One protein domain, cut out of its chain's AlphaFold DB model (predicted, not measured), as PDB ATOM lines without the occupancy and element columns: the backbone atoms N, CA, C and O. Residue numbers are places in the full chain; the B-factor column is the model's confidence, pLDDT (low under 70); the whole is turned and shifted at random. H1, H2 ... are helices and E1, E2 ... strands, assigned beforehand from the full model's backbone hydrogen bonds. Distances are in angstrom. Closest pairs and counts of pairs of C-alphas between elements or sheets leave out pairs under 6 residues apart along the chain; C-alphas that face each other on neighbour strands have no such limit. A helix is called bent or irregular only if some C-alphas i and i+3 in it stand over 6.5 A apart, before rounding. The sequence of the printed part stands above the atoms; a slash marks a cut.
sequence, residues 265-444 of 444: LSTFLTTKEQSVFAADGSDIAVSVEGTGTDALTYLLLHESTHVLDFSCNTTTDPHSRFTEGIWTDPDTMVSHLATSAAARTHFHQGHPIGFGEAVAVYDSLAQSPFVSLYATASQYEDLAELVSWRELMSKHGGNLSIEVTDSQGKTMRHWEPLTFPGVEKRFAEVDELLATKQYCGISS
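AT A GLANCE: This is residues 265 to 444 of the 444 residues of the protein "Putative secreted protein" of Granulicella sibirica (UniProt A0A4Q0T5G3). The domain is an elongated body with a small three-stranded wall toward one end and a group of crossed helices toward the other. In the wall, E1, E3 and E4 stand side by side, with H1 beside the E1 edge and H4 over one face; in the helical part, H5 lies between H2 and H6 and crosses both steeply. E2, H3 and the long unnamed stretches 313 to 326 and 339 to 354 lead back along one side from H2 to H4, while the link 366 to 378 runs through the middle. The printed part has 180 residues, with six named helices and four named strands in the order H1, E1, H2, E2, H3, H4, H5, E3, E4, H6; the sheet order is E1, E3, E4, all antiparallel, and the class is mixed, helices and strands. The whole is compact, with a radius of gyration of the C-alphas of 16.5 A and spans of 63 by 35 by 24 A.

HOW THE PARTS SIT: H1, residues 265 to 274, is on the sheet, only just at the sheet's level with a height of 3.9 A. Its closest C-alphas to the edge strand E1, residues 285 to 290, are those of Ser 266 and Glu 289, 4.5 A apart. E1 is antiparallel to the inner strand E3, residues 400 to 405, at 163 degrees between their directions, with N 287 and O 403 within hydrogen-bond range at 3.0 A. E3 forms a hairpin with the edge strand E4, residues 411 to 415, at 160 degrees, with N 404 and O 413 within range at 2.9 A. H4, residues 355 to 365, is on one face of the sheet at a height of 9.4 A, giving two layers, a helix over a sheet. It lies over E3 and E4 and runs slantwise to the strands, only just, at 31 degrees to E3 on the local plane; the closest C-alphas of H4 and E3 are those of Val 359 and Val 404, 7.1 A apart. H2, residues 295 to 312, touches H1 only at their ends, about perpendicular at 74 degrees, with Leu 265 and Ala 295 closest at 4.3 A between C-alphas. H2 touches H5, residues 379 to 395, at a steep tilt of 55 degrees, opposite ways; the C-alphas of His 302 and Ala 384 are closest, 4.9 A apart. With residues 386 to 390 alone, H5 touches H6, residues 423 to 435, about perpendicular at 80 degrees; the closest C-alphas are those of Val 387 and Val 430, 6.1 A apart. H5 only grazes the sheet, with residues 389 to 393. E2, residues 327 to 329, pairs with no named strand; its closest C-alpha to H5 is that of Trp 327, 6.6 A from that of Gln 379. H3, residues 335 to 338, touches no helix. In H1, H2 and H5 every O i to N i+4 pair is within hydrogen-bond range, against 5 of 7 in H4 and 6 of 9 in H6; H3 is too short for such a pair.

IN THESE COORDINATES: H1 begins at C-alpha 265, (-4.076, 49.542, 69.375), and measures 14.0 A. E1 measures 16.9 A, H2 25.5 A, H5 24.2 A and E3 16.7 A. H4 measures 15.4 A and is irregular, with C-alphas 356 and 359 7.4 A apart. H5 begins at C-alpha 379, (0.000, 67.447, 82.675). H6 measures 18.8 A, is only just irregular, with C-alphas 425 and 428 6.6 A apart, and ends at C-alpha 435, (-4.937, 51.078, 95.029).

THE WHOLE: The two C-alphas farthest apart are those of Gln 408 and Ser 444, the chain's last residue, at 63.6 A. The printed part has no cut. The links H2 to E2, H3 to H4 and H4 to H5 are long. The mean pLDDT of the printed part is 94.6; residue 439 and residues 441 to 444 are under 70.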
ATOM      1  N   LEU A 265      -4.829  48.560  68.597       97.31
ATOM      2  CA  LEU A 265      -4.076  49.542  69.375       97.31
ATOM      3  C   LEU A 265      -2.836  50.041  68.605       97.31
ATOM      4  O   LEU A 265      -2.676  51.248  68.446       97.31
ATOM      5  N   SER A 266      -2.042  49.147  68.002       98.12
ATOM      6  CA  SER A 266      -0.916  49.518  67.124       98.12
ATOM      7  C   SER A 266      -1.330  50.355  65.903       98.12
ATOM      8  O   SER A 266      -0.609  51.272  65.515       98.12
ATOM      9  N   THR A 267      -2.499  50.091  65.297       96.75
ATOM     10  CA  THR A 267      -3.026  50.908  64.181       96.75
ATOM     11  C   THR A 267      -3.347  52.327  64.645       96.75
ATOM     12  O   THR A 267      -2.920  53.291  64.005       96.75
ATOM     13  N   PHE A 268      -4.061  52.456  65.766       95.81
ATOM     14  CA  PHE A 268      -4.407  53.746  66.360       95.81
ATOM     15  C   PHE A 268      -3.149  54.541  66.745       95.81
ATOM     16  O   PHE A 268      -3.004  55.693  66.333       95.81
ATOM     17  N   LEU A 269      -2.213  53.916  67.466       96.94
ATOM     18  CA  LEU A 269      -0.976  54.553  67.922       96.94
ATOM     19  C   LEU A 269      -0.074  54.953  66.756       96.94
ATOM     20  O   LEU A 269       0.341  56.104  66.700       96.94
ATOM     21  N   THR A 270       0.162  54.067  65.784       97.31
ATOM     22  CA  THR A 270       0.947  54.408  64.584       97.31
ATOM     23  C   THR A 270       0.321  55.581  63.823       97.31
ATOM     24  O   THR A 270       1.035  56.488  63.411       97.31
ATOM     25  N   THR A 271      -1.011  55.624  63.688       94.38
ATOM     26  CA  THR A 271      -1.712  56.741  63.022       94.38
ATOM     27  C   THR A 271      -1.586  58.054  63.805       94.38
ATOM     28  O   THR A 271      -1.355  59.106  63.209       94.38
ATOM     29  N   LYS A 272      -1.722  58.003  65.140       92.75
ATOM     30  CA  LYS A 272      -1.562  59.158  66.039       92.75
ATOM     31  C   LYS A 272      -0.124  59.682  65.987       92.75
ATOM     32  O   LYS A 272       0.079  60.868  65.745       92.75
ATOM     33  N   GLU A 273       0.863  58.805  66.117       95.31
ATOM     34  CA  GLU A 273       2.279  59.170  66.191       95.31
ATOM     35  C   GLU A 273       2.837  59.649  64.841       95.31
ATOM     36  O   GLU A 273       3.568  60.634  64.792       95.31
ATOM     37  N   GLN A 274       2.431  59.052  63.712       95.44
ATOM     38  CA  GLN A 274       2.839  59.538  62.384       95.44
ATOM     39  C   GLN A 274       2.378  60.977  62.103       95.44
ATOM     40  O   GLN A 274       3.035  61.676  61.335       95.44
ATOM     41  N   SER A 275       1.312  61.466  62.755       92.69
ATOM     42  CA  SER A 275       0.876  62.866  62.621       92.69
ATOM     43  C   SER A 275       1.861  63.886  63.218       92.69
ATOM     44  O   SER A 275       1.813  65.068  62.874       92.69
ATOM     45  N   VAL A 276       2.793  63.447  64.077       94.94
ATOM     46  CA  VAL A 276       3.905  64.275  64.578       94.94
ATOM     47  C   VAL A 276       4.840  64.707  63.446       94.94
ATOM     48  O   VAL A 276       5.463  65.767  63.540       94.94
ATOM     49  N   PHE A 277       4.916  63.923  62.370       95.81
ATOM     50  CA  PHE A 277       5.939  64.049  61.343       95.81
ATOM     51  C   PHE A 277       5.388  64.569  60.008       95.81
ATOM     52  O   PHE A 277       4.263  64.291  59.594       95.81
ATOM     53  N   ALA A 278       6.223  65.328  59.307       95.81
ATOM     54  CA  ALA A 278       6.011  65.813  57.956       95.81
ATOM     55  C   ALA A 278       7.028  65.170  57.005       95.81
ATOM     56  O   ALA A 278       8.198  64.982  57.345       95.81
ATOM     57  N   ALA A 279       6.583  64.867  55.783       95.31
ATOM     58  CA  ALA A 279       7.447  64.339  54.735       95.31
ATOM     59  C   ALA A 279       8.517  65.371  54.333       95.31
ATOM     60  O   ALA A 279       8.198  66.455  53.842       95.31
ATOM     61  N   ASP A 280       9.782  65.005  54.524       96.75
ATOM     62  CA  ASP A 280      10.970  65.839  54.305       96.75
ATOM     63  C   ASP A 280      11.936  65.271  53.245       96.75
ATOM     64  O   ASP A 280      12.918  65.922  52.892       96.75
ATOM     65  N   GLY A 281      11.647  64.079  52.710       96.12
ATOM     66  CA  GLY A 281      12.513  63.366  51.762       96.12
ATOM     67  C   GLY A 281      13.636  62.555  52.417       96.12
ATOM     68  O   GLY A 281      14.598  62.207  51.741       96.12
ATOM     69  N   SER A 282      13.537  62.262  53.720       95.00
ATOM     70  CA  SER A 282      14.439  61.330  54.420       95.00
ATOM     71  C   SER A 282      14.194  59.849  54.091       95.00
ATOM     72  O   SER A 282      15.040  59.016  54.406       95.00
ATOM     73  N   ASP A 283      13.039  59.528  53.495       94.56
ATOM     74  CA  ASP A 283      12.498  58.175  53.286       94.56
ATOM     75  C   ASP A 283      12.474  57.295  54.559       94.56
ATOM     76  O   ASP A 283      12.504  56.065  54.484       94.56
ATOM     77  N   ILE A 284      12.407  57.931  55.735       97.31
ATOM     78  CA  ILE A 284      12.263  57.282  57.043       97.31
ATOM     79  C   ILE A 284      10.781  57.065  57.367       97.31
ATOM     80  O   ILE A 284       9.949  57.940  57.125       97.31
ATOM     81  N   ALA A 285      10.462  55.924  57.982       97.31
ATOM     82  CA  ALA A 285       9.141  55.627  58.528       97.31
ATOM     83  C   ALA A 285       9.182  55.403  60.049       97.31
ATOM     84  O   ALA A 285      10.191  54.969  60.608       97.31
ATOM     85  N   VAL A 286       8.052  55.681  60.706       98.25
ATOM     86  CA  VAL A 286       7.807  55.454  62.140       98.25
ATOM     87  C   VAL A 286       6.635  54.488  62.289       98.25
ATOM     88  O   VAL A 286       5.595  54.692  61.656       98.25
ATOM     89  N   SER A 287       6.771  53.482  63.145       98.31
ATOM     90  CA  SER A 287       5.682  52.603  63.589       98.31
ATOM     91  C   SER A 287       5.664  52.501  65.115       98.31
ATOM     92  O   SER A 287       6.679  52.699  65.785       98.31
ATOM     93  N   VAL A 288       4.484  52.214  65.668       98.44
ATOM     94  CA  VAL A 288       4.265  52.041  67.108       98.44
ATOM     95  C   VAL A 288       3.448  50.774  67.333       98.44
ATOM     96  O   VAL A 288       2.323  50.663  66.835       98.44
ATOM     97  N   GLU A 289       4.000  49.824  68.085       98.44
ATOM     98  CA  GLU A 289       3.286  48.621  68.507       98.44
ATOM     99  C   GLU A 289       2.756  48.809  69.931       98.44
ATOM    100  O   GLU A 289       3.504  49.131  70.852       98.44
ATOM    101  N   GLY A 290       1.450  48.607  70.112       97.81
ATOM    102  CA  GLY A 290       0.801  48.587  71.418       97.81
ATOM    103  C   GLY A 290       0.008  47.298  71.575       97.81
ATOM    104  O   GLY A 290      -0.850  46.997  70.743       97.81
ATOM    105  N   THR A 291       0.294  46.529  72.624       97.62
ATOM    106  CA  THR A 291      -0.247  45.171  72.802       97.62
ATOM    107  C   THR A 291      -1.080  45.024  74.082       97.62
ATOM    108  O   THR A 291      -1.257  45.965  74.854       97.62
ATOM    109  N   GLY A 292      -1.656  43.836  74.296       95.62
ATOM    110  CA  GLY A 292      -2.480  43.502  75.466       95.62
ATOM    111  C   GLY A 292      -3.965  43.874  75.350       95.62
ATOM    112  O   GLY A 292      -4.792  43.216  75.978       95.62
ATOM    113  N   THR A 293      -4.337  44.871  74.537       97.06
ATOM    114  CA  THR A 293      -5.745  45.279  74.354       97.06
ATOM    115  C   THR A 293      -6.020  45.987  73.012       97.06
ATOM    116  O   THR A 293      -5.122  46.111  72.177       97.06
ATOM    117  N   ASP A 294      -7.265  46.417  72.776       96.94
ATOM    118  CA  ASP A 294      -7.703  47.157  71.581       96.94
ATOM    119  C   ASP A 294      -7.732  48.690  71.768       96.94
ATOM    120  O   ASP A 294      -7.567  49.217  72.873       96.94
ATOM    121  N   ALA A 295      -7.917  49.435  70.669       97.00
ATOM    122  CA  ALA A 295      -7.907  50.900  70.706       97.00
ATOM    123  C   ALA A 295      -9.070  51.483  71.531       97.00
ATOM    124  O   ALA A 295      -8.887  52.490  72.213       97.00
ATOM    125  N   LEU A 296     -10.247  50.844  71.505       97.94
ATOM    126  CA  LEU A 296     -11.406  51.223  72.320       97.94
ATOM    127  C   LEU A 296     -11.076  51.178  73.816       97.94
ATOM    128  O   LEU A 296     -11.371  52.125  74.541       97.94
ATOM    129  N   THR A 297     -10.475  50.081  74.271       97.69
ATOM    130  CA  THR A 297     -10.171  49.848  75.685       97.69
ATOM    131  C   THR A 297      -9.078  50.786  76.182       97.69
ATOM    132  O   THR A 297      -9.227  51.388  77.246       97.69
ATOM    133  N   TYR A 298      -8.020  50.981  75.387       98.31
ATOM    134  CA  TYR A 298      -6.979  51.973  75.669       98.31
ATOM    135  C   TYR A 298      -7.558  53.388  75.804       98.31
ATOM    136  O   TYR A 298      -7.315  54.070  76.799       98.31
ATOM    137  N   LEU A 299      -8.377  53.819  74.836       97.88
ATOM    138  CA  LEU A 299      -8.997  55.144  74.856       97.88
ATOM    139  C   LEU A 299      -9.976  55.309  76.021       97.88
ATOM    140  O   LEU A 299      -9.993  56.359  76.654       97.88
ATOM    141  N   LEU A 300     -10.761  54.283  76.358       98.19
ATOM    142  CA  LEU A 300     -11.647  54.333  77.519       98.19
ATOM    143  C   LEU A 300     -10.872  54.460  78.833       98.19
ATOM    144  O   LEU A 300     -11.304  55.199  79.718       98.19
ATOM    145  N   LEU A 301      -9.717  53.804  78.954       98.12
ATOM    146  CA  LEU A 301      -8.856  53.955  80.121       98.12
ATOM    147  C   LEU A 301      -8.256  55.366  80.211       98.12
ATOM    148  O   LEU A 301      -8.373  56.003  81.260       98.12
ATOM    149  N   HIS A 302      -7.730  55.883  79.102       98.38
ATOM    150  CA  HIS A 302      -7.205  57.244  78.982       98.38
ATOM    151  C   HIS A 302      -8.265  58.303  79.354       98.38
ATOM    152  O   HIS A 302      -8.090  59.043  80.322       98.38
ATOM    153  N   GLU A 303      -9.431  58.302  78.695       97.75
ATOM    154  CA  GLU A 303     -10.525  59.246  78.983       97.75
ATOM    155  C   GLU A 303     -11.092  59.087  80.407       97.75
ATOM    156  O   GLU A 303     -11.403  60.073  81.077       97.75
ATOM    157  N   SER A 304     -11.191  57.858  80.930       97.69
ATOM    158  CA  SER A 304     -11.611  57.650  82.326       97.69
ATOM    159  C   SER A 304     -10.606  58.209  83.336       97.69
ATOM    160  O   SER A 304     -11.005  58.588  84.438       97.69
ATOM    161  N   THR A 305      -9.326  58.306  82.960       98.12
ATOM    162  CA  THR A 305      -8.280  58.903  83.794       98.12
ATOM    163  C   THR A 305      -8.374  60.428  83.801       98.12
ATOM    164  O   THR A 305      -8.229  61.019  84.867       98.12
ATOM    165  N   HIS A 306      -8.762  61.071  82.692       97.38
ATOM    166  CA  HIS A 306      -9.144  62.495  82.700       97.38
ATOM    167  C   HIS A 306     -10.317  62.764  83.655       97.38
ATOM    168  O   HIS A 306     -10.280  63.697  84.458       97.38
ATOM    169  N   VAL A 307     -11.351  61.913  83.639       96.19
ATOM    170  CA  VAL A 307     -12.490  62.034  84.573       96.19
ATOM    171  C   VAL A 307     -12.077  61.773  86.032       96.19
ATOM    172  O   VAL A 307     -12.617  62.420  86.936       96.19
ATOM    173  N   LEU A 308     -11.122  60.869  86.277       95.44
ATOM    174  CA  LEU A 308     -10.501  60.644  87.589       95.44
ATOM    175  C   LEU A 308      -9.754  61.890  88.062       95.44
ATOM    176  O   LEU A 308     -10.064  62.388  89.144       95.44
ATOM    177  N   ASP A 309      -8.844  62.425  87.251       95.75
ATOM    178  CA  ASP A 309      -8.019  63.578  87.605       95.75
ATOM    179  C   ASP A 309      -8.887  64.798  87.928       95.75
ATOM    180  O   ASP A 309      -8.841  65.312  89.043       95.75
ATOM    181  N   PHE A 310      -9.810  65.184  87.039       92.94
ATOM    182  CA  PHE A 310     -10.718  66.307  87.303       92.94
ATOM    183  C   PHE A 310     -11.687  66.069  88.482       92.94
ATOM    184  O   PHE A 310     -12.270  67.028  88.992       92.94
ATOM    185  N   SER A 311     -11.871  64.821  88.930       91.94
ATOM    186  CA  SER A 311     -12.643  64.485  90.139       91.94
ATOM    187  C   SER A 311     -11.803  64.460  91.419       91.94
ATOM    188  O   SER A 311     -12.368  64.586  92.509       91.94
ATOM    189  N   CYS A 312     -10.487  64.277  91.296       91.44
ATOM    190  CA  CYS A 312      -9.539  64.138  92.400       91.44
ATOM    191  C   CYS A 312      -8.619  65.345  92.603       91.44
ATOM    192  O   CYS A 312      -8.121  65.525  93.711       91.44
ATOM    193  N   ASN A 313      -8.464  66.201  91.592       92.88
ATOM    194  CA  ASN A 313      -7.393  67.195  91.470       92.88
ATOM    195  C   ASN A 313      -5.999  66.536  91.441       92.88
ATOM    196  O   ASN A 313      -5.044  67.074  91.989       92.88
ATOM    197  N   THR A 314      -5.872  65.347  90.840       93.94
ATOM    198  CA  THR A 314      -4.659  64.515  90.917       93.94
ATOM    199  C   THR A 314      -3.424  65.205  90.338       93.94
ATOM    200  O   THR A 314      -2.354  65.057  90.917       93.94
ATOM    201  N   THR A 315      -3.537  65.975  89.254       95.56
ATOM    202  CA  THR A 315      -2.434  66.796  88.710       95.56
ATOM    203  C   THR A 315      -2.483  68.257  89.160       95.56
ATOM    204  O   THR A 315      -1.483  68.966  89.059       95.56
ATOM    205  N   THR A 316      -3.634  68.738  89.640       92.62
ATOM    206  CA  THR A 316      -3.845  70.143  90.031       92.62
ATOM    207  C   THR A 316      -3.651  70.415  91.526       92.62
ATOM    208  O   THR A 316      -3.683  71.576  91.937       92.62
ATOM    209  N   ASP A 317      -3.404  69.383  92.337       90.88
ATOM    210  CA  ASP A 317      -2.900  69.523  93.704       90.88
ATOM    211  C   ASP A 317      -1.476  70.133  93.688       90.88
ATOM    212  O   ASP A 317      -0.591  69.588  93.017       90.88
ATOM    213  N   PRO A 318      -1.206  71.232  94.428       85.69
ATOM    214  CA  PRO A 318       0.122  71.854  94.523       85.69
ATOM    215  C   PRO A 318       1.251  70.958  95.068       85.69
ATOM    216  O   PRO A 318       2.409  71.378  95.076       85.69
ATOM    217  N   HIS A 319       0.927  69.763  95.563       89.44
ATOM    218  CA  HIS A 319       1.857  68.754  96.068       89.44
ATOM    219  C   HIS A 319       1.763  67.426  95.294       89.44
ATOM    220  O   HIS A 319       2.168  66.377  95.798       89.44
ATOM    221  N   SER A 320       1.234  67.447  94.064       94.19
ATOM    222  CA  SER A 320       1.172  66.258  93.216       94.19
ATOM    223  C   SER A 320       2.555  65.796  92.749       94.19
ATOM    224  O   SER A 320       3.225  66.458  91.955       94.19
ATOM    225  N   ARG A 321       2.946  64.588  93.165       95.25
ATOM    226  CA  ARG A 321       4.164  63.913  92.678       95.25
ATOM    227  C   ARG A 321       4.134  63.652  91.165       95.25
ATOM    228  O   ARG A 321       5.177  63.648  90.520       95.25
ATOM    229  N   PHE A 322       2.938  63.520  90.580       96.94
ATOM    230  CA  PHE A 322       2.784  63.329  89.137       96.94
ATOM    231  C   PHE A 322       3.243  64.548  88.326       96.94
ATOM    232  O   PHE A 322       3.620  64.370  87.168       96.94
ATOM    233  N   THR A 323       3.229  65.753  88.912       97.06
ATOM    234  CA  THR A 323       3.663  66.999  88.261       97.06
ATOM    235  C   THR A 323       4.970  67.568  88.819       97.06
ATOM    236  O   THR A 323       5.665  68.281  88.090       97.06
ATOM    237  N   GLU A 324       5.352  67.226  90.056       95.81
ATOM    238  CA  GLU A 324       6.572  67.709  90.714       95.81
ATOM    239  C   GLU A 324       7.829  67.497  89.849       95.81
ATOM    240  O   GLU A 324       8.200  66.386  89.477       95.81
ATOM    241  N   GLY A 325       8.514  68.597  89.518       96.25
ATOM    242  CA  GLY A 325       9.740  68.566  88.716       96.25
ATOM    243  C   GLY A 325       9.542  68.279  87.222       96.25
ATOM    244  O   GLY A 325      10.540  68.210  86.505       96.25
ATOM    245  N   ILE A 326       8.298  68.159  86.746       98.00
ATOM    246  CA  ILE A 326       7.941  67.916  85.338       98.00
ATOM    247  C   ILE A 326       7.183  69.119  84.763       98.00
ATOM    248  O   ILE A 326       7.591  69.676  83.740       98.00
ATOM    249  N   TRP A 327       6.139  69.569  85.459       97.75
ATOM    250  CA  TRP A 327       5.243  70.653  85.052       97.75
ATOM    251  C   TRP A 327       5.324  71.820  86.048       97.75
ATOM    252  O   TRP A 327       5.476  71.604  87.250       97.75
ATOM    253  N   THR A 328       5.246  73.064  85.566       95.56
ATOM    254  CA  THR A 328       5.113  74.262  86.427       95.56
ATOM    255  C   THR A 328       3.672  74.757  86.493       95.56
ATOM    256  O   THR A 328       3.224  75.269  87.517       95.56
ATOM    257  N   ASP A 329       2.952  74.576  85.391       92.75
ATOM    258  CA  ASP A 329       1.547  74.888  85.181       92.75
ATOM    259  C   ASP A 329       1.035  73.987  84.031       92.75
ATOM    260  O   ASP A 329       1.861  73.401  83.327       92.75
ATOM    261  N   PRO A 330      -0.287  73.799  83.840       93.69
ATOM    262  CA  PRO A 330      -0.812  72.607  83.158       93.69
ATOM    263  C   PRO A 330      -0.316  72.330  81.737       93.69
ATOM    264  O   PRO A 330      -0.239  71.169  81.341       93.69
ATOM    265  N   ASP A 331       0.037  73.382  81.001       94.19
ATOM    266  CA  ASP A 331       0.513  73.327  79.617       94.19
ATOM    267  C   ASP A 331       2.001  73.741  79.502       94.19
ATOM    268  O   ASP A 331       2.497  73.970  78.399       94.19
ATOM    269  N   THR A 332       2.717  73.855  80.633       95.69
ATOM    270  CA  THR A 332       4.080  74.406  80.744       95.69
ATOM    271  C   THR A 332       5.002  73.445  81.501       95.69
ATOM    272  O   THR A 332       4.877  73.250  82.712       95.69
ATOM    273  N   MET A 333       5.978  72.860  80.805       96.56
ATOM    274  CA  MET A 333       7.000  72.020  81.439       96.56
ATOM    275  C   MET A 333       8.099  72.841  82.126       96.56
ATOM    276  O   MET A 333       8.402  73.974  81.742       96.56
ATOM    277  N   VAL A 334       8.822  72.209  83.054       97.31
ATOM    278  CA  VAL A 334      10.102  72.739  83.543       97.31
ATOM    279  C   VAL A 334      11.112  72.917  82.399       97.31
ATOM    280  O   VAL A 334      11.186  72.121  81.462       97.31
ATOM    281  N   SER A 335      11.953  73.951  82.500       96.69
ATOM    282  CA  SER A 335      12.826  74.425  81.409       96.69
ATOM    283  C   SER A 335      13.691  73.346  80.733       96.69
ATOM    284  O   SER A 335      13.901  73.421  79.522       96.69
ATOM    285  N   HIS A 336      14.176  72.342  81.473       96.19
ATOM    286  CA  HIS A 336      15.031  71.285  80.918       96.19
ATOM    287  C   HIS A 336      14.265  70.238  80.087       96.19
ATOM    288  O   HIS A 336      14.862  69.593  79.231       96.19
ATOM    289  N   LEU A 337      12.949  70.100  80.297       97.56
ATOM    290  CA  LEU A 337      12.064  69.280  79.466       97.56
ATOM    291  C   LEU A 337      11.477  70.110  78.317       97.56
ATOM    292  O   LEU A 337      11.513  69.664  77.173       97.56
ATOM    293  N   ALA A 338      11.063  71.355  78.585       95.81
ATOM    294  CA  ALA A 338      10.535  72.290  77.580       95.81
ATOM    295  C   ALA A 338      11.523  72.602  76.434       95.81
ATOM    296  O   ALA A 338      11.118  72.978  75.338       95.81
ATOM    297  N   THR A 339      12.831  72.466  76.680       94.81
ATOM    298  CA  THR A 339      13.895  72.664  75.673       94.81
ATOM    299  C   THR A 339      14.394  71.361  75.033       94.81
ATOM    300  O   THR A 339      15.288  71.397  74.187       94.81
ATOM    301  N   SER A 340      13.820  70.213  75.411       96.50
ATOM    302  CA  SER A 340      14.154  68.896  74.855       96.50
ATOM    303  C   SER A 340      13.659  68.736  73.411       96.50
ATOM    304  O   SER A 340      12.799  69.486  72.948       96.50
ATOM    305  N   ALA A 341      14.166  67.741  72.673       96.88
ATOM    306  CA  ALA A 341      13.710  67.535  71.299       96.88
ATOM    307  C   ALA A 341      12.261  67.014  71.237       96.88
ATOM    308  O   ALA A 341      11.538  67.395  70.316       96.88
ATOM    309  N   ALA A 342      11.840  66.215  72.227       96.62
ATOM    310  CA  ALA A 342      10.486  65.668  72.348       96.62
ATOM    311  C   ALA A 342       9.408  66.751  72.559       96.62
ATOM    312  O   ALA A 342       8.325  66.663  71.985       96.62
ATOM    313  N   ALA A 343       9.729  67.822  73.293       94.75
ATOM    314  CA  ALA A 343       8.812  68.937  73.550       94.75
ATOM    315  C   ALA A 343       8.629  69.912  72.360       94.75
ATOM    316  O   ALA A 343       7.899  70.889  72.477       94.75
ATOM    317  N   ARG A 344       9.273  69.681  71.203       92.81
ATOM    318  CA  ARG A 344       9.133  70.538  69.997       92.81
ATOM    319  C   ARG A 344       8.044  70.071  69.020       92.81
ATOM    320  O   ARG A 344       7.857  70.694  67.974       92.81
ATOM    321  N   THR A 345       7.374  68.961  69.320       94.69
ATOM    322  CA  THR A 345       6.340  68.354  68.469       94.69
ATOM    323  C   THR A 345       5.056  69.188  68.450       94.69
ATOM    324  O   THR A 345       4.826  70.024  69.325       94.69
ATOM    325  N   HIS A 346       4.174  68.960  67.470       91.56
ATOM    326  CA  HIS A 346       2.894  69.680  67.412       91.56
ATOM    327  C   HIS A 346       1.948  69.353  68.588       91.56
ATOM    328  O   HIS A 346       1.051  70.149  68.861       91.56
ATOM    329  N   PHE A 347       2.157  68.233  69.297       92.75
ATOM    330  CA  PHE A 347       1.422  67.905  70.523       92.75
ATOM    331  C   PHE A 347       1.701  68.924  71.642       92.75
ATOM    332  O   PHE A 347       0.767  69.350  72.316       92.75
ATOM    333  N   HIS A 348       2.946  69.398  71.783       90.88
ATOM    334  CA  HIS A 348       3.320  70.451  72.734       90.88
ATOM    335  C   HIS A 348       3.479  71.820  72.046       90.88
ATOM    336  O   HIS A 348       4.545  72.432  72.045       90.88
ATOM    337  N   GLN A 349       2.403  72.298  71.407       83.62
ATOM    338  CA  GLN A 349       2.299  73.628  70.767       83.62
ATOM    339  C   GLN A 349       3.310  73.922  69.632       83.62
ATOM    340  O   GLN A 349       3.341  75.032  69.096       83.62
ATOM    341  N   GLY A 350       4.130  72.943  69.240       85.00
ATOM    342  CA  GLY A 350       5.091  73.055  68.153       85.00
ATOM    343  C   GLY A 350       4.458  72.930  66.766       85.00
ATOM    344  O   GLY A 350       3.290  73.242  66.527       85.00
ATOM    345  N   HIS A 351       5.259  72.451  65.820       89.44
ATOM    346  CA  HIS A 351       4.833  72.169  64.447       89.44
ATOM    347  C   HIS A 351       5.181  70.712  64.104       89.44
ATOM    348  O   HIS A 351       6.026  70.124  64.782       89.44
ATOM    349  N   PRO A 352       4.568  70.109  63.069       92.81
ATOM    350  CA  PRO A 352       5.036  68.832  62.547       92.81
ATOM    351  C   PRO A 352       6.503  68.928  62.109       92.81
ATOM    352  O   PRO A 352       6.885  69.866  61.404       92.81
ATOM    353  N   ILE A 353       7.315  67.978  62.563       95.31
ATOM    354  CA  ILE A 353       8.779  67.934  62.394       95.31
ATOM    355  C   ILE A 353       9.172  67.000  61.243       95.31
ATOM    356  O   ILE A 353       8.360  66.192  60.808       95.31
ATOM    357  N   GLY A 354      10.400  67.077  60.730       97.12
ATOM    358  CA  GLY A 354      10.833  66.151  59.671       97.12
ATOM    359  C   GLY A 354      10.904  64.700  60.166       97.12
ATOM    360  O   GLY A 354      11.335  64.462  61.296       97.12
ATOM    361  N   PHE A 355      10.542  63.717  59.331       97.62
ATOM    362  CA  PHE A 355      10.808  62.296  59.623       97.62
ATOM    363  C   PHE A 355      12.305  62.031  59.898       97.62
ATOM    364  O   PHE A 355      12.640  61.190  60.733       97.62
ATOM    365  N   GLY A 356      13.209  62.825  59.311       97.50
ATOM    366  CA  GLY A 356      14.641  62.836  59.612       97.50
ATOM    367  C   GLY A 356      15.008  63.202  61.058       97.50
ATOM    368  O   GLY A 356      16.102  62.860  61.507       97.50
ATOM    369  N   GLU A 357      14.120  63.853  61.818       97.50
ATOM    370  CA  GLU A 357      14.333  64.161  63.241       97.50
ATOM    371  C   GLU A 357      13.858  63.041  64.189       97.50
ATOM    372  O   GLU A 357      14.176  63.093  65.380       97.50
ATOM    373  N   ALA A 358      13.152  62.011  63.698       97.88
ATOM    374  CA  ALA A 358      12.506  60.987  64.532       97.88
ATOM    375  C   ALA A 358      13.460  60.317  65.538       97.88
ATOM    376  O   ALA A 358      13.149  60.238  66.725       97.88
ATOM    377  N   VAL A 359      14.660  59.910  65.104       98.12
ATOM    378  CA  VAL A 359      15.653  59.271  65.992       98.12
ATOM    379  C   VAL A 359      16.087  60.204  67.127       98.12
ATOM    380  O   VAL A 359      16.166  59.772  68.272       98.12
ATOM    381  N   ALA A 360      16.322  61.488  66.840       98.00
ATOM    382  CA  ALA A 360      16.728  62.467  67.851       98.00
ATOM    383  C   ALA A 360      15.590  62.800  68.832       98.00
ATOM    384  O   ALA A 360      15.835  63.108  69.999       98.00
ATOM    385  N   VAL A 361      14.342  62.722  68.368       98.19
ATOM    386  CA  VAL A 361      13.144  62.959  69.178       98.19
ATOM    387  C   VAL A 361      12.852  61.789  70.115       98.19
ATOM    388  O   VAL A 361      12.636  62.029  71.301       98.19
ATOM    389  N   TYR A 362      12.950  60.540  69.655       98.62
ATOM    390  CA  TYR A 362      12.782  59.376  70.533       98.62
ATOM    391  C   TYR A 362      13.977  59.137  71.462       98.62
ATOM    392  O   TYR A 362      13.775  58.786  72.622       98.62
ATOM    393  N   ASP A 363      15.210  59.437  71.035       98.62
ATOM    394  CA  ASP A 363      16.361  59.485  71.948       98.62
ATOM    395  C   ASP A 363      16.172  60.549  73.045       98.62
ATOM    396  O   ASP A 363      16.572  60.332  74.188       98.62
ATOM    397  N   SER A 364      15.515  61.673  72.733       98.50
ATOM    398  CA  SER A 364      15.148  62.691  73.724       98.50
ATOM    399  C   SER A 364      13.986  62.260  74.625       98.50
ATOM    400  O   SER A 364      13.999  62.607  75.805       98.50
ATOM    401  N   LEU A 365      12.999  61.521  74.108       98.69
ATOM    402  CA  LEU A 365      11.900  60.958  74.901       98.69
ATOM    403  C   LEU A 365      12.432  59.918  75.903       98.69
ATOM    404  O   LEU A 365      12.047  59.940  77.070       98.69
ATOM    405  N   ALA A 366      13.400  59.096  75.488       98.75
ATOM    406  CA  ALA A 366      14.061  58.086  76.319       98.75
ATOM    407  C   ALA A 366      14.869  58.652  77.507       98.75
ATOM    408  O   ALA A 366      15.254  57.899  78.401       98.75
ATOM    409  N   GLN A 367      15.136  59.964  77.530       98.38
ATOM    410  CA  GLN A 367      15.764  60.674  78.656       98.38
ATOM    411  C   GLN A 367      14.755  61.491  79.491       98.38
ATOM    412  O   GLN A 367      15.156  62.280  80.344       98.38
ATOM    413  N   SER A 368      13.453  61.320  79.244       98.44
ATOM    414  CA  SER A 368      12.362  62.096  79.846       98.44
ATOM    415  C   SER A 368      11.499  61.246  80.807       98.44
ATOM    416  O   SER A 368      11.665  60.025  80.868       98.44
ATOM    417  N   PRO A 369      10.570  61.857  81.570       98.50
ATOM    418  CA  PRO A 369       9.595  61.131  82.390       98.50
ATOM    419  C   PRO A 369       8.337  60.683  81.620       98.50
ATOM    420  O   PRO A 369       7.442  60.092  82.229       98.50
ATOM    421  N   PHE A 370       8.245  60.987  80.320       98.69
ATOM    422  CA  PHE A 370       7.057  60.793  79.489       98.69
ATOM    423  C   PHE A 370       7.060  59.430  78.784       98.69
ATOM    424  O   PHE A 370       8.083  58.991  78.257       98.69
ATOM    425  N   VAL A 371       5.897  58.775  78.747       98.38
ATOM    426  CA  VAL A 371       5.722  57.427  78.166       98.38
ATOM    427  C   VAL A 371       5.467  57.434  76.650       98.38
ATOM    428  O   VAL A 371       5.691  56.432  75.979       98.38
ATOM    429  N   SER A 372       5.044  58.567  76.088       98.38
ATOM    430  CA  SER A 372       4.795  58.765  74.654       98.38
ATOM    431  C   SER A 372       5.087  60.216  74.262       98.38
ATOM    432  O   SER A 372       5.211  61.079  75.135       98.38
ATOM    433  N   LEU A 373       5.154  60.533  72.962       98.19
ATOM    434  CA  LEU A 373       5.189  61.939  72.544       98.19
ATOM    435  C   LEU A 373       3.877  62.661  72.886       98.19
ATOM    436  O   LEU A 373       3.904  63.862  73.142       98.19
ATOM    437  N   TYR A 374       2.740  61.967  72.964       97.38
ATOM    438  CA  TYR A 374       1.468  62.595  73.335       97.38
ATOM    439  C   TYR A 374       1.399  63.012  74.810       97.38
ATOM    440  O   TYR A 374       0.856  64.069  75.118       97.38
ATOM    441  N   ALA A 375       2.044  62.260  75.710       98.25
ATOM    442  CA  ALA A 375       2.221  62.647  77.112       98.25
ATOM    443  C   ALA A 375       2.955  63.998  77.284       98.25
ATOM    444  O   ALA A 375       2.895  64.599  78.351       98.25
ATOM    445  N   THR A 376       3.611  64.520  76.238       98.00
ATOM    446  CA  THR A 376       4.213  65.864  76.254       98.00
ATOM    447  C   THR A 376       3.202  67.008  76.083       98.00
ATOM    448  O   THR A 376       3.580  68.164  76.250       98.00
ATOM    449  N   ALA A 377       1.932  66.742  75.760       96.38
ATOM    450  CA  ALA A 377       0.961  67.793  75.446       96.38
ATOM    451  C   ALA A 377       0.597  68.672  76.661       96.38
ATOM    452  O   ALA A 377       0.720  69.895  76.586       96.38
ATOM    453  N   SER A 378       0.187  68.059  77.776       97.25
ATOM    454  CA  SER A 378      -0.154  68.731  79.044       97.25
ATOM    455  C   SER A 378      -0.022  67.764  80.227       97.25
ATOM    456  O   SER A 378       0.021  66.548  80.027       97.25
ATOM    457  N   GLN A 379      -0.046  68.277  81.462       97.75
ATOM    458  CA  GLN A 379       0.000  67.447  82.675       97.75
ATOM    459  C   GLN A 379      -1.138  66.411  82.761       97.75
ATOM    460  O   GLN A 379      -0.956  65.334  83.327       97.75
ATOM    461  N   TYR A 380      -2.303  66.725  82.185       97.44
ATOM    462  CA  TYR A 380      -3.467  65.837  82.162       97.44
ATOM    463  C   TYR A 380      -3.211  64.637  81.244       97.44
ATOM    464  O   TYR A 380      -3.472  63.492  81.607       97.44
ATOM    465  N   GLU A 381      -2.647  64.903  80.063       97.88
ATOM    466  CA  GLU A 381      -2.329  63.886  79.054       97.88
ATOM    467  C   GLU A 381      -1.159  62.999  79.497       97.88
ATOM    468  O   GLU A 381      -1.170  61.792  79.259       97.88
ATOM    469  N   ASP A 382      -0.192  63.578  80.212       98.62
ATOM    470  CA  ASP A 382       0.899  62.863  80.875       98.62
ATOM    471  C   ASP A 382       0.374  61.827  81.885       98.62
ATOM    472  O   ASP A 382       0.711  60.645  81.790       98.62
ATOM    473  N   LEU A 383      -0.526  62.227  82.797       98.69
ATOM    474  CA  LEU A 383      -1.160  61.289  83.732       98.69
ATOM    475  C   LEU A 383      -2.018  60.243  83.001       98.69
ATOM    476  O   LEU A 383      -1.934  59.056  83.321       98.69
ATOM    477  N   ALA A 384      -2.835  60.657  82.028       98.62
ATOM    478  CA  ALA A 384      -3.748  59.762  81.321       98.62
ATOM    479  C   ALA A 384      -3.012  58.688  80.500       98.62
ATOM    480  O   ALA A 384      -3.403  57.519  80.525       98.62
ATOM    481  N   GLU A 385      -1.922  59.041  79.813       98.62
ATOM    482  CA  GLU A 385      -1.055  58.079  79.120       98.62
ATOM    483  C   GLU A 385      -0.292  57.193  80.129       98.62
ATOM    484  O   GLU A 385      -0.294  55.969  79.980       98.62
ATOM    485  N   LEU A 386       0.300  57.760  81.192       98.75
ATOM    486  CA  LEU A 386       1.068  57.006  82.198       98.75
ATOM    487  C   LEU A 386       0.219  55.947  82.925       98.75
ATOM    488  O   LEU A 386       0.650  54.799  83.066       98.75
ATOM    489  N   VAL A 387      -0.988  56.313  83.373       98.69
ATOM    490  CA  VAL A 387      -1.930  55.387  84.026       98.69
ATOM    491  C   VAL A 387      -2.373  54.296  83.056       98.69
ATOM    492  O   VAL A 387      -2.369  53.117  83.422       98.69
ATOM    493  N   SER A 388      -2.691  54.668  81.810       98.50
ATOM    494  CA  SER A 388      -3.120  53.711  80.785       98.50
ATOM    495  C   SER A 388      -2.056  52.649  80.534       98.50
ATOM    496  O   SER A 388      -2.329  51.452  80.641       98.50
ATOM    497  N   TRP A 389      -0.816  53.069  80.283       98.50
ATOM    498  CA  TRP A 389       0.279  52.147  80.002       98.50
ATOM    499  C   TRP A 389       0.683  51.287  81.204       98.50
ATOM    500  O   TRP A 389       1.006  50.110  81.025       98.50
ATOM    501  N   ARG A 390       0.596  51.809  82.435       98.12
ATOM    502  CA  ARG A 390       0.859  51.018  83.646       98.12
ATOM    503  C   ARG A 390      -0.174  49.907  83.859       98.12
ATOM    504  O   ARG A 390       0.214  48.784  84.191       98.12
ATOM    505  N   GLU A 391      -1.463  50.177  83.664       97.75
ATOM    506  CA  GLU A 391      -2.497  49.145  83.828       97.75
ATOM    507  C   GLU A 391      -2.439  48.111  82.691       97.75
ATOM    508  O   GLU A 391      -2.460  46.908  82.965       97.75
ATOM    509  N   LEU A 392      -2.256  48.547  81.435       97.06
ATOM    510  CA  LEU A 392      -2.037  47.647  80.294       97.06
ATOM    511  C   LEU A 392      -0.871  46.685  80.560       97.06
ATOM    512  O   LEU A 392      -1.025  45.471  80.419       97.06
ATOM    513  N   MET A 393       0.269  47.201  81.020       97.06
ATOM    514  CA  MET A 393       1.428  46.373  81.346       97.06
ATOM    515  C   MET A 393       1.169  45.440  82.538       97.06
ATOM    516  O   MET A 393       1.530  44.264  82.483       97.06
ATOM    517  N   SER A 394       0.529  45.924  83.612       96.00
ATOM    518  CA  SER A 394       0.395  45.149  84.856       96.00
ATOM    519  C   SER A 394      -0.775  44.155  84.889       96.00
ATOM    520  O   SER A 394      -0.712  43.198  85.665       96.00
ATOM    521  N   LYS A 395      -1.833  44.352  84.085       94.19
ATOM    522  CA  LYS A 395      -3.025  43.472  84.037       94.19
ATOM    523  C   LYS A 395      -3.208  42.750  82.708       94.19
ATOM    524  O   LYS A 395      -3.653  41.606  82.705       94.19
ATOM    525  N   HIS A 396      -2.879  43.406  81.596       90.88
ATOM    526  CA  HIS A 396      -3.143  42.898  80.245       90.88
ATOM    527  C   HIS A 396      -1.905  42.285  79.576       90.88
ATOM    528  O   HIS A 396      -2.008  41.753  78.472       90.88
ATOM    529  N   GLY A 397      -0.735  42.350  80.227       92.81
ATOM    530  CA  GLY A 397       0.540  41.926  79.639       92.81
ATOM    531  C   GLY A 397       0.941  42.765  78.423       92.81
ATOM    532  O   GLY A 397       1.681  42.284  77.568       92.81
ATOM    533  N   GLY A 398       0.408  43.986  78.318       94.94
ATOM    534  CA  GLY A 398       0.667  44.891  77.210       94.94
ATOM    535  C   GLY A 398       2.071  45.484  77.259       94.94
ATOM    536  O   GLY A 398       2.622  45.737  78.329       94.94
ATOM    537  N   ASN A 399       2.627  45.740  76.083       97.38
ATOM    538  CA  ASN A 399       3.853  46.501  75.897       97.38
ATOM    539  C   ASN A 399       3.592  47.688  74.960       97.38
ATOM    540  O   ASN A 399       2.624  47.675  74.193       97.38
ATOM    541  N   LEU A 400       4.483  48.674  75.012       98.56
ATOM    542  CA  LEU A 400       4.609  49.746  74.033       98.56
ATOM    543  C   LEU A 400       6.016  49.676  73.442       98.56
ATOM    544  O   LEU A 400       6.997  49.718  74.188       98.56
ATOM    545  N   SER A 401       6.119  49.624  72.119       98.62
ATOM    546  CA  SER A 401       7.381  49.825  71.412       98.62
ATOM    547  C   SER A 401       7.232  50.801  70.252       98.62
ATOM    548  O   SER A 401       6.148  51.000  69.702       98.62
ATOM    549  N   ILE A 402       8.344  51.441  69.905       98.81
ATOM    550  CA  ILE A 402       8.451  52.402  68.809       98.81
ATOM    551  C   ILE A 402       9.599  51.944  67.916       98.81
ATOM    552  O   ILE A 402      10.699  51.688  68.413       98.81
ATOM    553  N   GLU A 403       9.368  51.863  66.610       98.69
ATOM    554  CA  GLU A 403      10.394  51.532  65.622       98.69
ATOM    555  C   GLU A 403      10.540  52.655  64.589       98.69
ATOM    556  O   GLU A 403       9.562  53.224  64.097       98.69
ATOM    557  N   VAL A 404      11.791  52.968  64.250       98.56
ATOM    558  CA  VAL A 404      12.155  53.832  63.125       98.56
ATOM    559  C   VAL A 404      12.882  52.982  62.087       98.56
ATOM    560  O   VAL A 404      13.893  52.347  62.408       98.56
ATOM    561  N   THR A 405      12.388  52.978  60.849       98.50
ATOM    562  CA  THR A 405      12.930  52.186  59.729       98.50
ATOM    563  C   THR A 405      13.383  53.066  58.563       98.50
ATOM    564  O   THR A 405      12.887  54.180  58.381       98.50
ATOM    565  N   ASP A 406      14.349  52.566  57.787       96.81
ATOM    566  CA  ASP A 406      14.794  53.187  56.534       96.81
ATOM    567  C   ASP A 406      13.926  52.772  55.328       96.81
ATOM    568  O   ASP A 406      13.027  51.933  55.427       96.81
ATOM    569  N   SER A 407      14.232  53.331  54.154       94.25
ATOM    570  CA  SER A 407      13.507  53.096  52.897       94.25
ATOM    571  C   SER A 407      13.532  51.652  52.377       94.25
ATOM    572  O   SER A 407      12.809  51.324  51.435       94.25
ATOM    573  N   GLN A 408      14.343  50.774  52.977       95.25
ATOM    574  CA  GLN A 408      14.386  49.339  52.688       95.25
ATOM    575  C   GLN A 408      13.591  48.518  53.720       95.25
ATOM    576  O   GLN A 408      13.607  47.288  53.668       95.25
ATOM    577  N   GLY A 409      12.894  49.180  54.652       95.75
ATOM    578  CA  GLY A 409      12.162  48.553  55.752       95.75
ATOM    579  C   GLY A 409      13.074  48.007  56.851       95.75
ATOM    580  O   GLY A 409      12.656  47.148  57.623       95.75
ATOM    581  N   LYS A 410      14.335  48.450  56.915       97.19
ATOM    582  CA  LYS A 410      15.298  47.981  57.912       97.19
ATOM    583  C   LYS A 410      15.260  48.880  59.147       97.19
ATOM    584  O   LYS A 410      15.385  50.099  59.042       97.19
ATOM    585  N   THR A 411      15.182  48.261  60.322       98.06
ATOM    586  CA  THR A 411      15.291  48.913  61.634       98.06
ATOM    587  C   THR A 411      16.543  49.791  61.728       98.06
ATOM    588  O   THR A 411      17.676  49.302  61.668       98.06
ATOM    589  N   MET A 412      16.345  51.095  61.915       97.75
ATOM    590  CA  MET A 412      17.397  52.050  62.272       97.75
ATOM    591  C   MET A 412      17.573  52.109  63.791       97.75
ATOM    592  O   MET A 412      18.702  52.101  64.286       97.75
ATOM    593  N   ARG A 413      16.454  52.151  64.530       98.44
ATOM    594  CA  ARG A 413      16.405  52.054  65.994       98.44
ATOM    595  C   ARG A 413      15.012  51.622  66.471       98.44
ATOM    596  O   ARG A 413      14.018  51.836  65.783       98.44
ATOM    597  N   HIS A 414      14.991  51.021  67.654       98.44
ATOM    598  CA  HIS A 414      13.823  50.556  68.392       98.44
ATOM    599  C   HIS A 414      13.911  51.077  69.836       98.44
ATOM    600  O   HIS A 414      15.015  51.141  70.388       98.44
ATOM    601  N   TRP A 415      12.778  51.429  70.441       98.75
ATOM    602  CA  TRP A 415      12.665  51.867  71.836       98.75
ATOM    603  C   TRP A 415      11.472  51.179  72.514       98.75
ATOM    604  O   TRP A 415      10.456  50.924  71.871       98.75
ATOM    605  N   GLU A 416      11.570  50.948  73.824       98.56
ATOM    606  CA  GLU A 416      10.514  50.365  74.667       98.56
ATOM    607  C   GLU A 416      10.173  51.358  75.797       98.56
ATOM    608  O   GLU A 416      10.781  51.279  76.869       98.56
ATOM    609  N   PRO A 417       9.262  52.335  75.592       98.75
ATOM    610  CA  PRO A 417       9.080  53.452  76.525       98.75
ATOM    611  C   PRO A 417       8.693  53.077  77.957       98.75
ATOM    612  O   PRO A 417       8.974  53.829  78.888       98.75
ATOM    613  N   LEU A 418       8.115  51.890  78.161       98.56
ATOM    614  CA  LEU A 418       7.784  51.379  79.495       98.56
ATOM    615  C   LEU A 418       9.034  51.058  80.339       98.56
ATOM    616  O   LEU A 418       8.932  50.972  81.558       98.56
ATOM    617  N   THR A 419      10.203  50.921  79.701       98.38
ATOM    618  CA  THR A 419      11.512  50.679  80.339       98.38
ATOM    619  C   THR A 419      12.353  51.956  80.490       98.38
ATOM    620  O   THR A 419      13.508  51.903  80.913       98.38
ATOM    621  N   PHE A 420      11.817  53.130  80.128       98.62
ATOM    622  CA  PHE A 420      12.552  54.385  80.270       98.62
ATOM    623  C   PHE A 420      12.740  54.728  81.762       98.62
ATOM    624  O   PHE A 420      11.745  54.841  82.484       98.62
ATOM    625  N   PRO A 421      13.971  55.007  82.248       98.44
ATOM    626  CA  PRO A 421      14.226  55.245  83.676       98.44
ATOM    627  C   PRO A 421      13.556  56.488  84.286       98.44
ATOM    628  O   PRO A 421      13.711  56.735  85.486       98.44
ATOM    629  N   GLY A 422      12.893  57.328  83.489       98.06
ATOM    630  CA  GLY A 422      11.999  58.388  83.970       98.06
ATOM    631  C   GLY A 422      10.554  57.908  84.163       98.06
ATOM    632  O   GLY A 422       9.913  58.306  85.132       98.06
ATOM    633  N   VAL A 423      10.081  57.014  83.292       98.56
ATOM    634  CA  VAL A 423       8.731  56.427  83.307       98.56
ATOM    635  C   VAL A 423       8.610  55.380  84.417       98.56
ATOM    636  O   VAL A 423       7.711  55.480  85.252       98.56
ATOM    637  N   GLU A 424       9.563  54.441  84.510       98.25
ATOM    638  CA  GLU A 424       9.541  53.353  85.505       98.25
ATOM    639  C   GLU A 424       9.398  53.855  86.950       98.25
ATOM    640  O   GLU A 424       8.689  53.258  87.760       98.25
ATOM    641  N   LYS A 425      10.043  54.985  87.276       98.00
ATOM    642  CA  LYS A 425       9.999  55.595  88.617       98.00
ATOM    643  C   LYS A 425       8.589  56.019  89.031       98.00
ATOM    644  O   LYS A 425       8.265  55.944  90.211       98.00
ATOM    645  N   ARG A 426       7.761  56.445  88.072       98.25
ATOM    646  CA  ARG A 426       6.409  56.983  88.308       98.25
ATOM    647  C   ARG A 426       5.355  55.876  88.424       98.25
ATOM    648  O   ARG A 426       4.274  56.108  88.958       98.25
ATOM    649  N   PHE A 427       5.663  54.646  87.998       98.12
ATOM    650  CA  PHE A 427       4.736  53.511  88.097       98.12
ATOM    651  C   PHE A 427       4.321  53.173  89.536       98.12
ATOM    652  O   PHE A 427       3.178  52.773  89.748       98.12
ATOM    653  N   ALA A 428       5.195  53.373  90.527       97.06
ATOM    654  CA  ALA A 428       4.844  53.176  91.937       97.06
ATOM    655  C   ALA A 428       3.766  54.167  92.421       97.06
ATOM    656  O   ALA A 428       2.952  53.836  93.282       97.06
ATOM    657  N   GLU A 429       3.728  55.369  91.844       96.81
ATOM    658  CA  GLU A 429       2.748  56.403  92.182       96.81
ATOM    659  C   GLU A 429       1.387  56.104  91.547       96.81
ATOM    660  O   GLU A 429       0.355  56.304  92.187       96.81
ATOM    661  N   VAL A 430       1.383  55.554  90.327       97.94
ATOM    662  CA  VAL A 430       0.173  55.014  89.688       97.94
ATOM    663  C   VAL A 430      -0.379  53.819  90.467       97.94
ATOM    664  O   VAL A 430      -1.587  53.750  90.684       97.94
ATOM    665  N   ASP A 431       0.475  52.898  90.925       97.19
ATOM    666  CA  ASP A 431       0.040  51.761  91.746       97.19
ATOM    667  C   ASP A 431      -0.639  52.234  93.046       97.19
ATOM    668  O   ASP A 431      -1.683  51.701  93.424       97.19
ATOM    669  N   GLU A 432      -0.092  53.258  93.714       95.44
ATOM    670  CA  GLU A 432      -0.686  53.863  94.916       95.44
ATOM    671  C   GLU A 432      -2.019  54.577  94.610       95.44
ATOM    672  O   GLU A 432      -3.000  54.416  95.347       95.44
ATOM    673  N   LEU A 433      -2.095  55.301  93.486       95.25
ATOM    674  CA  LEU A 433      -3.323  55.940  93.010       95.25
ATOM    675  C   LEU A 433      -4.425  54.902  92.750       95.25
ATOM    676  O   LEU A 433      -5.507  55.005  93.321       95.25
ATOM    677  N   LEU A 434      -4.155  53.866  91.952       94.81
ATOM    678  CA  LEU A 434      -5.142  52.838  91.597       94.81
ATOM    679  C   LEU A 434      -5.507  51.912  92.773       94.81
ATOM    680  O   LEU A 434      -6.602  51.346  92.793       94.81
ATOM    681  N   ALA A 435      -4.636  51.781  93.780       93.38
ATOM    682  CA  ALA A 435      -4.937  51.078  95.029       93.38
ATOM    683  C   ALA A 435      -5.822  51.886  96.005       93.38
ATOM    684  O   ALA A 435      -6.323  51.326  96.990       93.38
ATOM    685  N   THR A 436      -6.031  53.184  95.760       87.06
ATOM    686  CA  THR A 436      -6.770  54.072  96.665       87.06
ATOM    687  C   THR A 436      -8.264  53.734  96.700       87.06
ATOM    688  O   THR A 436      -8.969  53.764  95.696       87.06
ATOM    689  N   LYS A 437      -8.772  53.445  97.906       74.69
ATOM    690  CA  LYS A 437     -10.188  53.098  98.159       74.69
ATOM    691  C   LYS A 437     -11.068  54.290  98.551       74.69
ATOM    692  O   LYS A 437     -12.274  54.123  98.729       74.69
ATOM    693  N   GLN A 438     -10.479  55.468  98.749       70.25
ATOM    694  CA  GLN A 438     -11.181  56.660  99.217       70.25
ATOM    695  C   GLN A 438     -11.603  57.528  98.029       70.25
ATOM    696  O   GLN A 438     -10.765  57.998  97.265       70.25
ATOM    697  N   TYR A 439     -12.909  57.750  97.873       68.75
ATOM    698  CA  TYR A 439     -13.438  58.539  96.761       68.75
ATOM    699  C   TYR A 439     -13.210  60.032  96.964       68.75
ATOM    700  O   TYR A 439     -13.740  60.640  97.896       68.75
ATOM    701  N   CYS A 440     -12.480  60.633  96.029       73.75
ATOM    702  CA  CYS A 440     -12.306  62.071  95.961       73.75
ATOM    703  C   CYS A 440     -13.653  62.794  95.793       73.75
ATOM    704  O   CYS A 440     -14.502  62.410  94.981       73.75
ATOM    705  N   GLY A 441     -13.845  63.875  96.550       55.12
ATOM    706  CA  GLY A 441     -15.034  64.718  96.436       55.12
ATOM    707  C   GLY A 441     -16.298  64.187  97.124       55.12
ATOM    708  O   GLY A 441     -17.378  64.683  96.809       55.12
ATOM    709  N   ILE A 442     -16.185  63.240  98.066       45.94
ATOM    710  CA  ILE A 442     -17.191  63.067  99.129       45.94
ATOM    711  C   ILE A 442     -16.684  63.775 100.390       45.94
ATOM    712  O   ILE A 442     -16.118  63.154 101.290       45.94
ATOM    713  N   SER A 443     -16.900  65.090 100.454       37.53
ATOM    714  CA  SER A 443     -17.055  65.750 101.753       37.53
ATOM    715  C   SER A 443     -18.421  65.344 102.303       37.53
ATOM    716  O   SER A 443     -19.421  65.503 101.602       37.53
ATOM    717  N   SER A 444     -18.439  64.786 103.514       34.12
ATOM    718  CA  SER A 444     -19.646  64.409 104.265       34.12
ATOM    719  C   SER A 444     -20.439  65.623 104.741       34.12
ATOM    720  O   SER A 444     -19.775  66.501 105.340       34.12
TER     721      SER A 444